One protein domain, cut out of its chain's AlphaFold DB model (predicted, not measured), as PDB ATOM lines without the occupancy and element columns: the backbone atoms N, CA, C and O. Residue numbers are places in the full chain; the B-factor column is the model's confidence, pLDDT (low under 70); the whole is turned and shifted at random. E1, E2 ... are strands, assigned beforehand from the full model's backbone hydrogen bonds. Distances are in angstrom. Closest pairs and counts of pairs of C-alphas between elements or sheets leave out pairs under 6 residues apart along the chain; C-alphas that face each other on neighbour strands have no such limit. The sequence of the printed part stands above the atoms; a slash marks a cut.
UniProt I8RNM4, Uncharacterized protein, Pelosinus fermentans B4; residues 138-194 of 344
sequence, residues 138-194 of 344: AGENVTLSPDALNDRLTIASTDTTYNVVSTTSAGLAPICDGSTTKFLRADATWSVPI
ATOM      1  N   ALA A 138      84.209   2.113-239.117       88.75
ATOM      2  CA  ALA A 138      84.660   0.778-238.749       88.75
ATOM      3  C   ALA A 138      86.160   0.789-238.406       88.75
ATOM      4  O   ALA A 138      86.983   1.226-239.208       88.75
ATOM      5  N   GLY A 139      86.512   0.303-237.212       84.38
ATOM      6  CA  GLY A 139      87.901   0.007-236.851       84.38
ATOM      7  C   GLY A 139      88.374  -1.323-237.448       84.38
ATOM      8  O   GLY A 139      87.579  -2.076-237.998       84.38
ATOM      9  N   GLU A 140      89.659  -1.645-237.282       79.88
ATOM     10  CA  GLU A 140      90.314  -2.802-237.926       79.88
ATOM     11  C   GLU A 140      89.600  -4.151-237.688       79.88
ATOM     12  O   GLU A 140      89.547  -4.978-238.590       79.88
ATOM     13  N   ASN A 141      88.969  -4.340-236.520       78.25
ATOM     14  CA  ASN A 141      88.294  -5.590-236.131       78.25
ATOM     15  C   ASN A 141      86.773  -5.450-235.947       78.25
ATOM     16  O   ASN A 141      86.144  -6.313-235.328       78.25
ATOM     17  N   VAL A 142      86.174  -4.354-236.418       87.94
ATOM     18  CA  VAL A 142      84.744  -4.076-236.244       87.94
ATOM     19  C   VAL A 142      84.085  -3.911-237.604       87.94
ATOM     20  O   VAL A 142      84.379  -2.965-238.322       87.94
ATOM     21  N   THR A 143      83.123  -4.768-237.935       89.88
ATOM     22  CA  THR A 143      82.238  -4.574-239.086       89.88
ATOM     23  C   THR A 143      81.020  -3.777-238.657       89.88
ATOM     24  O   THR A 143      80.314  -4.153-237.718       89.88
ATOM     25  N   LEU A 144      80.744  -2.707-239.398       94.00
ATOM     26  CA  LEU A 144      79.519  -1.926-239.300       94.00
ATOM     27  C   LEU A 144      78.645  -2.221-240.523       94.00
ATOM     28  O   LEU A 144      79.040  -1.933-241.650       94.00
ATOM     29  N   SER A 145      77.461  -2.788-240.299       94.19
ATOM     30  CA  SER A 145      76.497  -3.114-241.356       94.19
ATOM     31  C   SER A 145      75.224  -2.279-241.179       94.19
ATOM     32  O   SER A 145      74.395  -2.628-240.329       94.19
ATOM     33  N   PRO A 146      75.060  -1.171-241.926       95.62
ATOM     34  CA  PRO A 146      73.849  -0.359-241.879       95.62
ATOM     35  C   PRO A 146      72.696  -1.029-242.641       95.62
ATOM     36  O   PRO A 146      72.886  -1.624-243.700       95.62
ATOM     37  N   ASP A 147      71.484  -0.882-242.118       94.56
ATOM     38  CA  ASP A 147      70.227  -1.329-242.711       94.56
ATOM     39  C   ASP A 147      69.225  -0.171-242.676       94.56
ATOM     40  O   ASP A 147      68.511   0.041-241.694       94.56
ATOM     41  N   ALA A 148      69.206   0.596-243.767       94.56
ATOM     42  CA  ALA A 148      68.390   1.799-243.904       94.56
ATOM     43  C   ALA A 148      66.885   1.521-244.065       94.56
ATOM     44  O   ALA A 148      66.086   2.437-243.925       94.56
ATOM     45  N   LEU A 149      66.480   0.285-244.387       93.38
ATOM     46  CA  LEU A 149      65.060  -0.063-244.532       93.38
ATOM     47  C   LEU A 149      64.406  -0.348-243.180       93.38
ATOM     48  O   LEU A 149      63.201  -0.173-243.030       93.38
ATOM     49  N   ASN A 150      65.204  -0.827-242.224       94.12
ATOM     50  CA  ASN A 150      64.752  -1.211-240.891       94.12
ATOM     51  C   ASN A 150      65.297  -0.287-239.790       94.12
ATOM     52  O   ASN A 150      65.231  -0.668-238.620       94.12
ATOM     53  N   ASP A 151      65.887   0.856-240.155       90.62
ATOM     54  CA  ASP A 151      66.512   1.822-239.241       90.62
ATOM     55  C   ASP A 151      67.474   1.166-238.228       90.62
ATOM     56  O   ASP A 151      67.426   1.419-237.021       90.62
ATOM     57  N   ARG A 152      68.344   0.263-238.709       92.31
ATOM     58  CA  ARG A 152      69.223  -0.562-237.862       92.31
ATOM     59  C   ARG A 152      70.692  -0.444-238.258       92.31
ATOM     60  O   ARG A 152      71.038  -0.395-239.431       92.31
ATOM     61  N   LEU A 153      71.570  -0.497-237.259       94.69
ATOM     62  CA  LEU A 153      73.004  -0.717-237.427       94.69
ATOM     63  C   LEU A 153      73.405  -2.001-236.701       94.69
ATOM     64  O   LEU A 153      73.147  -2.149-235.507       94.69
ATOM     65  N   THR A 154      74.063  -2.919-237.403       93.31
ATOM     66  CA  THR A 154      74.697  -4.084-236.779       93.31
ATOM     67  C   THR A 154      76.185  -3.822-236.598       93.31
ATOM     68  O   THR A 154      76.878  -3.487-237.556       93.31
ATOM     69  N   ILE A 155      76.666  -4.004-235.368       93.38
ATOM     70  CA  ILE A 155      78.082  -3.923-235.006       93.38
ATOM     71  C   ILE A 155      78.549  -5.344-234.698       93.38
ATOM     72  O   ILE A 155      78.053  -5.967-233.759       93.38
ATOM     73  N   ALA A 156      79.472  -5.861-235.501       88.00
ATOM     74  CA  ALA A 156      80.027  -7.200-235.342       88.00
ATOM     75  C   ALA A 156      81.551  -7.142-235.207       88.00
ATOM     76  O   ALA A 156      82.195  -6.271-235.781       88.00
ATOM     77  N   SER A 157      82.130  -8.088-234.469       81.75
ATOM     78  CA  SER A 157      83.579  -8.310-234.467       81.75
ATOM     79  C   SER A 157      83.932  -9.134-235.701       81.75
ATOM     80  O   SER A 157      83.431 -10.251-235.834       81.75
ATOM     81  N   THR A 158      84.740  -8.595-236.613       63.91
ATOM     82  CA  THR A 158      84.999  -9.240-237.915       63.91
ATOM     83  C   THR A 158      86.021 -10.354-237.823       63.91
ATOM     84  O   THR A 158      85.958 -11.296-238.603       63.91
ATOM     85  N   ASP A 159      86.934 -10.283-236.859       57.53
ATOM     86  CA  ASP A 159      87.940 -11.312-236.711       57.53
ATOM     87  C   ASP A 159      88.469 -11.353-235.279       57.53
ATOM     88  O   ASP A 159      88.886 -10.351-234.701       57.53
ATOM     89  N   THR A 160      88.396 -12.534-234.678       55.16
ATOM     90  CA  THR A 160      89.039 -12.859-233.404       55.16
ATOM     91  C   THR A 160      90.457 -13.381-233.611       55.16
ATOM     92  O   THR A 160      91.149 -13.674-232.633       55.16
ATOM     93  N   THR A 161      90.916 -13.506-234.859       49.53
ATOM     94  CA  THR A 161      92.286 -13.914-235.153       49.53
ATOM     95  C   THR A 161      93.236 -12.736-234.973       49.53
ATOM     96  O   THR A 161      93.684 -12.070-235.898       49.53
ATOM     97  N   TYR A 162      93.584 -12.477-233.714       53.16
ATOM     98  CA  TYR A 162      94.802 -11.736-233.439       53.16
ATOM     99  C   TYR A 162      95.979 -12.560-233.944       53.16
ATOM    100  O   TYR A 162      96.183 -13.711-233.545       53.16
ATOM    101  N   ASN A 163      96.789 -11.943-234.795       49.25
ATOM    102  CA  ASN A 163      98.118 -12.441-235.066       49.25
ATOM    103  C   ASN A 163      98.862 -12.464-233.724       49.25
ATOM    104  O   ASN A 163      99.139 -11.413-233.153       49.25
ATOM    105  N   VAL A 164      99.236 -13.663-233.276       53.03
ATOM    106  CA  VAL A 164     100.233 -13.930-232.230       53.03
ATOM    107  C   VAL A 164      99.685 -14.032-230.797       53.03
ATOM    108  O   VAL A 164      99.403 -13.054-230.110       53.03
ATOM    109  N   VAL A 165      99.684 -15.266-230.287       57.91
ATOM    110  CA  VAL A 165      99.846 -15.541-228.854       57.91
ATOM    111  C   VAL A 165     101.181 -14.918-228.426       57.91
ATOM    112  O   VAL A 165     102.240 -15.463-228.727       57.91
ATOM    113  N   SER A 166     101.161 -13.742-227.797       58.69
ATOM    114  CA  SER A 166     102.383 -13.066-227.337       58.69
ATOM    115  C   SER A 166     102.678 -13.401-225.873       58.69
ATOM    116  O   SER A 166     101.767 -13.624-225.078       58.69
ATOM    117  N   THR A 167     103.952 -13.380-225.472       62.12
ATOM    118  CA  THR A 167     104.342 -13.558-224.059       62.12
ATOM    119  C   THR A 167     103.993 -12.352-223.182       62.12
ATOM    120  O   THR A 167     104.155 -12.412-221.966       62.12
ATOM    121  N   THR A 168     103.568 -11.240-223.785       61.56
ATOM    122  CA  THR A 168     103.363  -9.941-223.124       61.56
ATOM    123  C   THR A 168     101.897  -9.521-223.058       61.56
ATOM    124  O   THR A 168     101.565  -8.555-222.377       61.56
ATOM    125  N   SER A 169     101.003 -10.204-223.768       55.91
ATOM    126  CA  SER A 169      99.568  -9.913-223.792       55.91
ATOM    127  C   SER A 169      98.791 -11.171-224.159       55.91
ATOM    128  O   SER A 169      99.129 -11.851-225.130       55.91
ATOM    129  N   ALA A 170      97.750 -11.471-223.380       54.19
ATOM    130  CA  ALA A 170      96.840 -12.572-223.663       54.19
ATOM    131  C   ALA A 170      96.092 -12.300-224.983       54.19
ATOM    132  O   ALA A 170      95.466 -11.253-225.130       54.19
ATOM    133  N   GLY A 171      96.177 -13.238-225.930       64.75
ATOM    134  CA  GLY A 171      95.456 -13.217-227.205       64.75
ATOM    135  C   GLY A 171      94.500 -14.404-227.331       64.75
ATOM    136  O   GLY A 171      94.439 -15.262-226.446       64.75
ATOM    137  N   LEU A 172      93.761 -14.471-228.437       66.25
ATOM    138  CA  LEU A 172      92.937 -15.634-228.772       66.25
ATOM    139  C   LEU A 172      93.800 -16.686-229.483       66.25
ATOM    140  O   LEU A 172      94.661 -16.357-230.294       66.25
ATOM    141  N   ALA A 173      93.614 -17.958-229.132       68.25
ATOM    142  CA  ALA A 173      94.333 -19.062-229.758       68.25
ATOM    143  C   ALA A 173      93.683 -19.438-231.103       68.25
ATOM    144  O   ALA A 173      92.460 -19.314-231.231       68.25
ATOM    145  N   PRO A 174      94.453 -19.948-232.085       73.62
ATOM    146  CA  PRO A 174      93.888 -20.531-233.293       73.62
ATOM    147  C   PRO A 174      92.844 -21.589-232.950       73.62
ATOM    148  O   PRO A 174      93.041 -22.393-232.033       73.62
ATOM    149  N   ILE A 175      91.745 -21.603-233.708       73.50
ATOM    150  CA  ILE A 175      90.712 -22.626-233.554       73.50
ATOM    151  C   ILE A 175      91.355 -24.013-233.669       73.50
ATOM    152  O   ILE A 175      92.255 -24.227-234.491       73.50
ATOM    153  N   CYS A 176      90.939 -24.954-232.817       74.12
ATOM    154  CA  CYS A 176      91.385 -26.330-232.978       74.12
ATOM    155  C   CYS A 176      90.943 -26.820-234.358       74.12
ATOM    156  O   CYS A 176      89.788 -26.644-234.744       74.12
ATOM    157  N   ASP A 177      91.827 -27.492-235.084       78.50
ATOM    158  CA  ASP A 177      91.494 -28.130-236.363       78.50
ATOM    159  C   ASP A 177      90.621 -29.396-236.186       78.50
ATOM    160  O   ASP A 177      90.464 -30.187-237.112       78.50
ATOM    161  N   GLY A 178      90.076 -29.607-234.983       79.44
ATOM    162  CA  GLY A 178      89.362 -30.811-234.567       79.44
ATOM    163  C   GLY A 178      90.280 -31.968-234.162       79.44
ATOM    164  O   GLY A 178      89.783 -33.019-233.757       79.44
ATOM    165  N   SER A 179      91.607 -31.809-234.244       77.62
ATOM    166  CA  SER A 179      92.558 -32.851-233.860       77.62
ATOM    167  C   SER A 179      92.694 -32.978-232.344       77.62
ATOM    168  O   SER A 179      92.926 -32.003-231.634       77.62
ATOM    169  N   THR A 180      92.642 -34.216-231.853       79.94
ATOM    170  CA  THR A 180      92.987 -34.576-230.466       79.94
ATOM    171  C   THR A 180      94.454 -34.981-230.305       79.94
ATOM    172  O   THR A 180      94.885 -35.317-229.204       79.94
ATOM    173  N   THR A 181      95.230 -34.978-231.395       80.62
ATOM    174  CA  THR A 181      96.607 -35.494-231.440       80.62
ATOM    175  C   THR A 181      97.648 -34.417-231.712       80.62
ATOM    176  O   THR A 181      98.832 -34.733-231.804       80.62
ATOM    177  N   LYS A 182      97.239 -33.152-231.840       85.06
ATOM    178  CA  LYS A 182      98.138 -32.016-232.049       85.06
ATOM    179  C   LYS A 182      98.154 -31.105-230.831       85.06
ATOM    180  O   LYS A 182      97.161 -30.970-230.125       85.06
ATOM    181  N   PHE A 183      99.285 -30.446-230.620       83.56
ATOM    182  CA  PHE A 183      99.428 -29.375-229.640       83.56
ATOM    183  C   PHE A 183      99.728 -28.062-230.359       83.56
ATOM    184  O   PHE A 183     100.344 -28.055-231.429       83.56
ATOM    185  N   LEU A 184      99.288 -26.957-229.766       83.56
ATOM    186  CA  LEU A 184      99.610 -25.627-230.252       83.56
ATOM    187  C   LEU A 184     101.028 -25.263-229.798       83.56
ATOM    188  O   LEU A 184     101.340 -25.302-228.606       83.56
ATOM    189  N   ARG A 185     101.898 -24.931-230.749       80.25
ATOM    190  CA  ARG A 185     103.245 -24.422-230.473       80.25
ATOM    191  C   ARG A 185     103.203 -22.924-230.159       80.25
ATOM    192  O   ARG A 185     102.225 -22.240-230.443       80.25
ATOM    193  N   ALA A 186     104.299 -22.401-229.610       75.31
ATOM    194  CA  ALA A 186     104.436 -20.973-229.304       75.31
ATOM    195  C   ALA A 186     104.356 -20.066-230.550       75.31
ATOM    196  O   ALA A 186     104.004 -18.900-230.430       75.31
ATOM    197  N   ASP A 187     104.632 -20.600-231.744       75.81
ATOM    198  CA  ASP A 187     104.458 -19.911-233.031       75.81
ATOM    199  C   ASP A 187     103.001 -19.927-233.542       75.81
ATOM    200  O   ASP A 187     102.747 -19.599-234.698       75.81
ATOM    201  N   ALA A 188     102.050 -20.339-232.696       75.56
ATOM    202  CA  ALA A 188     100.632 -20.489-233.007       75.56
ATOM    203  C   ALA A 188     100.324 -21.499-234.135       75.56
ATOM    204  O   ALA A 188      99.280 -21.420-234.778       75.56
ATOM    205  N   THR A 189     101.191 -22.491-234.359       81.88
ATOM    206  CA  THR A 189     100.920 -23.589-235.303       81.88
ATOM    207  C   THR A 189     100.613 -24.905-234.584       81.88
ATOM    208  O   THR A 189     101.216 -25.237-233.560       81.88
ATOM    209  N   TRP A 190      99.675 -25.683-235.128       84.00
ATOM    210  CA  TRP A 190      99.344 -27.020-234.629       84.00
ATOM    211  C   TRP A 190     100.386 -28.047-235.090       84.00
ATOM    212  O   TRP A 190     100.601 -28.224-236.289       84.00
ATOM    213  N   SER A 191     101.008 -28.760-234.148       86.75
ATOM    214  CA  SER A 191     102.073 -29.734-234.423       86.75
ATOM    215  C   SER A 191     101.753 -31.117-233.867       86.75
ATOM    216  O   SER A 191     101.165 -31.247-232.797       86.75
ATOM    217  N   VAL A 192     102.196 -32.159-234.574       87.44
ATOM    218  CA  VAL A 192     102.134 -33.549-234.096       87.44
ATOM    219  C   VAL A 192     103.295 -33.795-233.114       87.44
ATOM    220  O   VAL A 192     104.441 -33.470-233.440       87.44
ATOM    221  N   PRO A 193     103.046 -34.327-231.906       84.69
ATOM    222  CA  PRO A 193     104.022 -34.342-230.821       84.69
ATOM    223  C   PRO A 193     104.883 -35.595-230.789       84.69
ATOM    224  O   PRO A 193     104.655 -36.342-229.874       84.69
ATOM    225  N   ILE A 194     105.868 -35.850-231.661       88.19
ATOM    226  CA  ILE A 194     106.762 -37.052-231.624       88.19
ATOM    227  C   ILE A 194     105.983 -38.402-231.388       88.19
ATOM    228  O   ILE A 194     104.790 -38.440-231.121       88.19
TER     229      ILE A 194
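AT A GLANCE: This is residues 138 to 194 of the 344 residues of an uncharacterized protein of Pelosinus fermentans B4 (UniProt I8RNM4). This part has little regular structure: a slender two-stranded hairpin, E1 then E2, makes one end of a rod, and a long looping stretch, residues 158 to 194, makes the rest. Residues 147 to 152, at the hairpin's turn, stick out. The printed part has 57 residues, 12 of them in the two named strands, with no named helix; the class is all strand, the sheet antiparallel. It is extended, with a radius of gyration of the C-alphas of 17.1 A and spans of 57 by 27 by 11 A.

IN THESE COORDINATES: Find C-alpha 142 at (84.744, -4.076, -236.244); from there E1, residues 142 to 147, runs 16.1 A. E2, residues 152 to 157, runs 16.7 A to C-alpha 157 at (83.579, -8.310, -234.467).

HOW THE PARTS SIT: E1 and E2 form a hairpin with a tight link, antiparallel at 161 degrees. Look at N 143 and O 156, 2.8 A apart, within hydrogen-bond range. Farther on, residues 183 to 184 pair with residues 190 to 191, antiparallel.

THE WHOLE: The C-alphas farthest apart, of Leu 149 and Ile 194, are 57.2 A apart. The printed part has no cut. Residues 158 to 173 have pLDDT under 70.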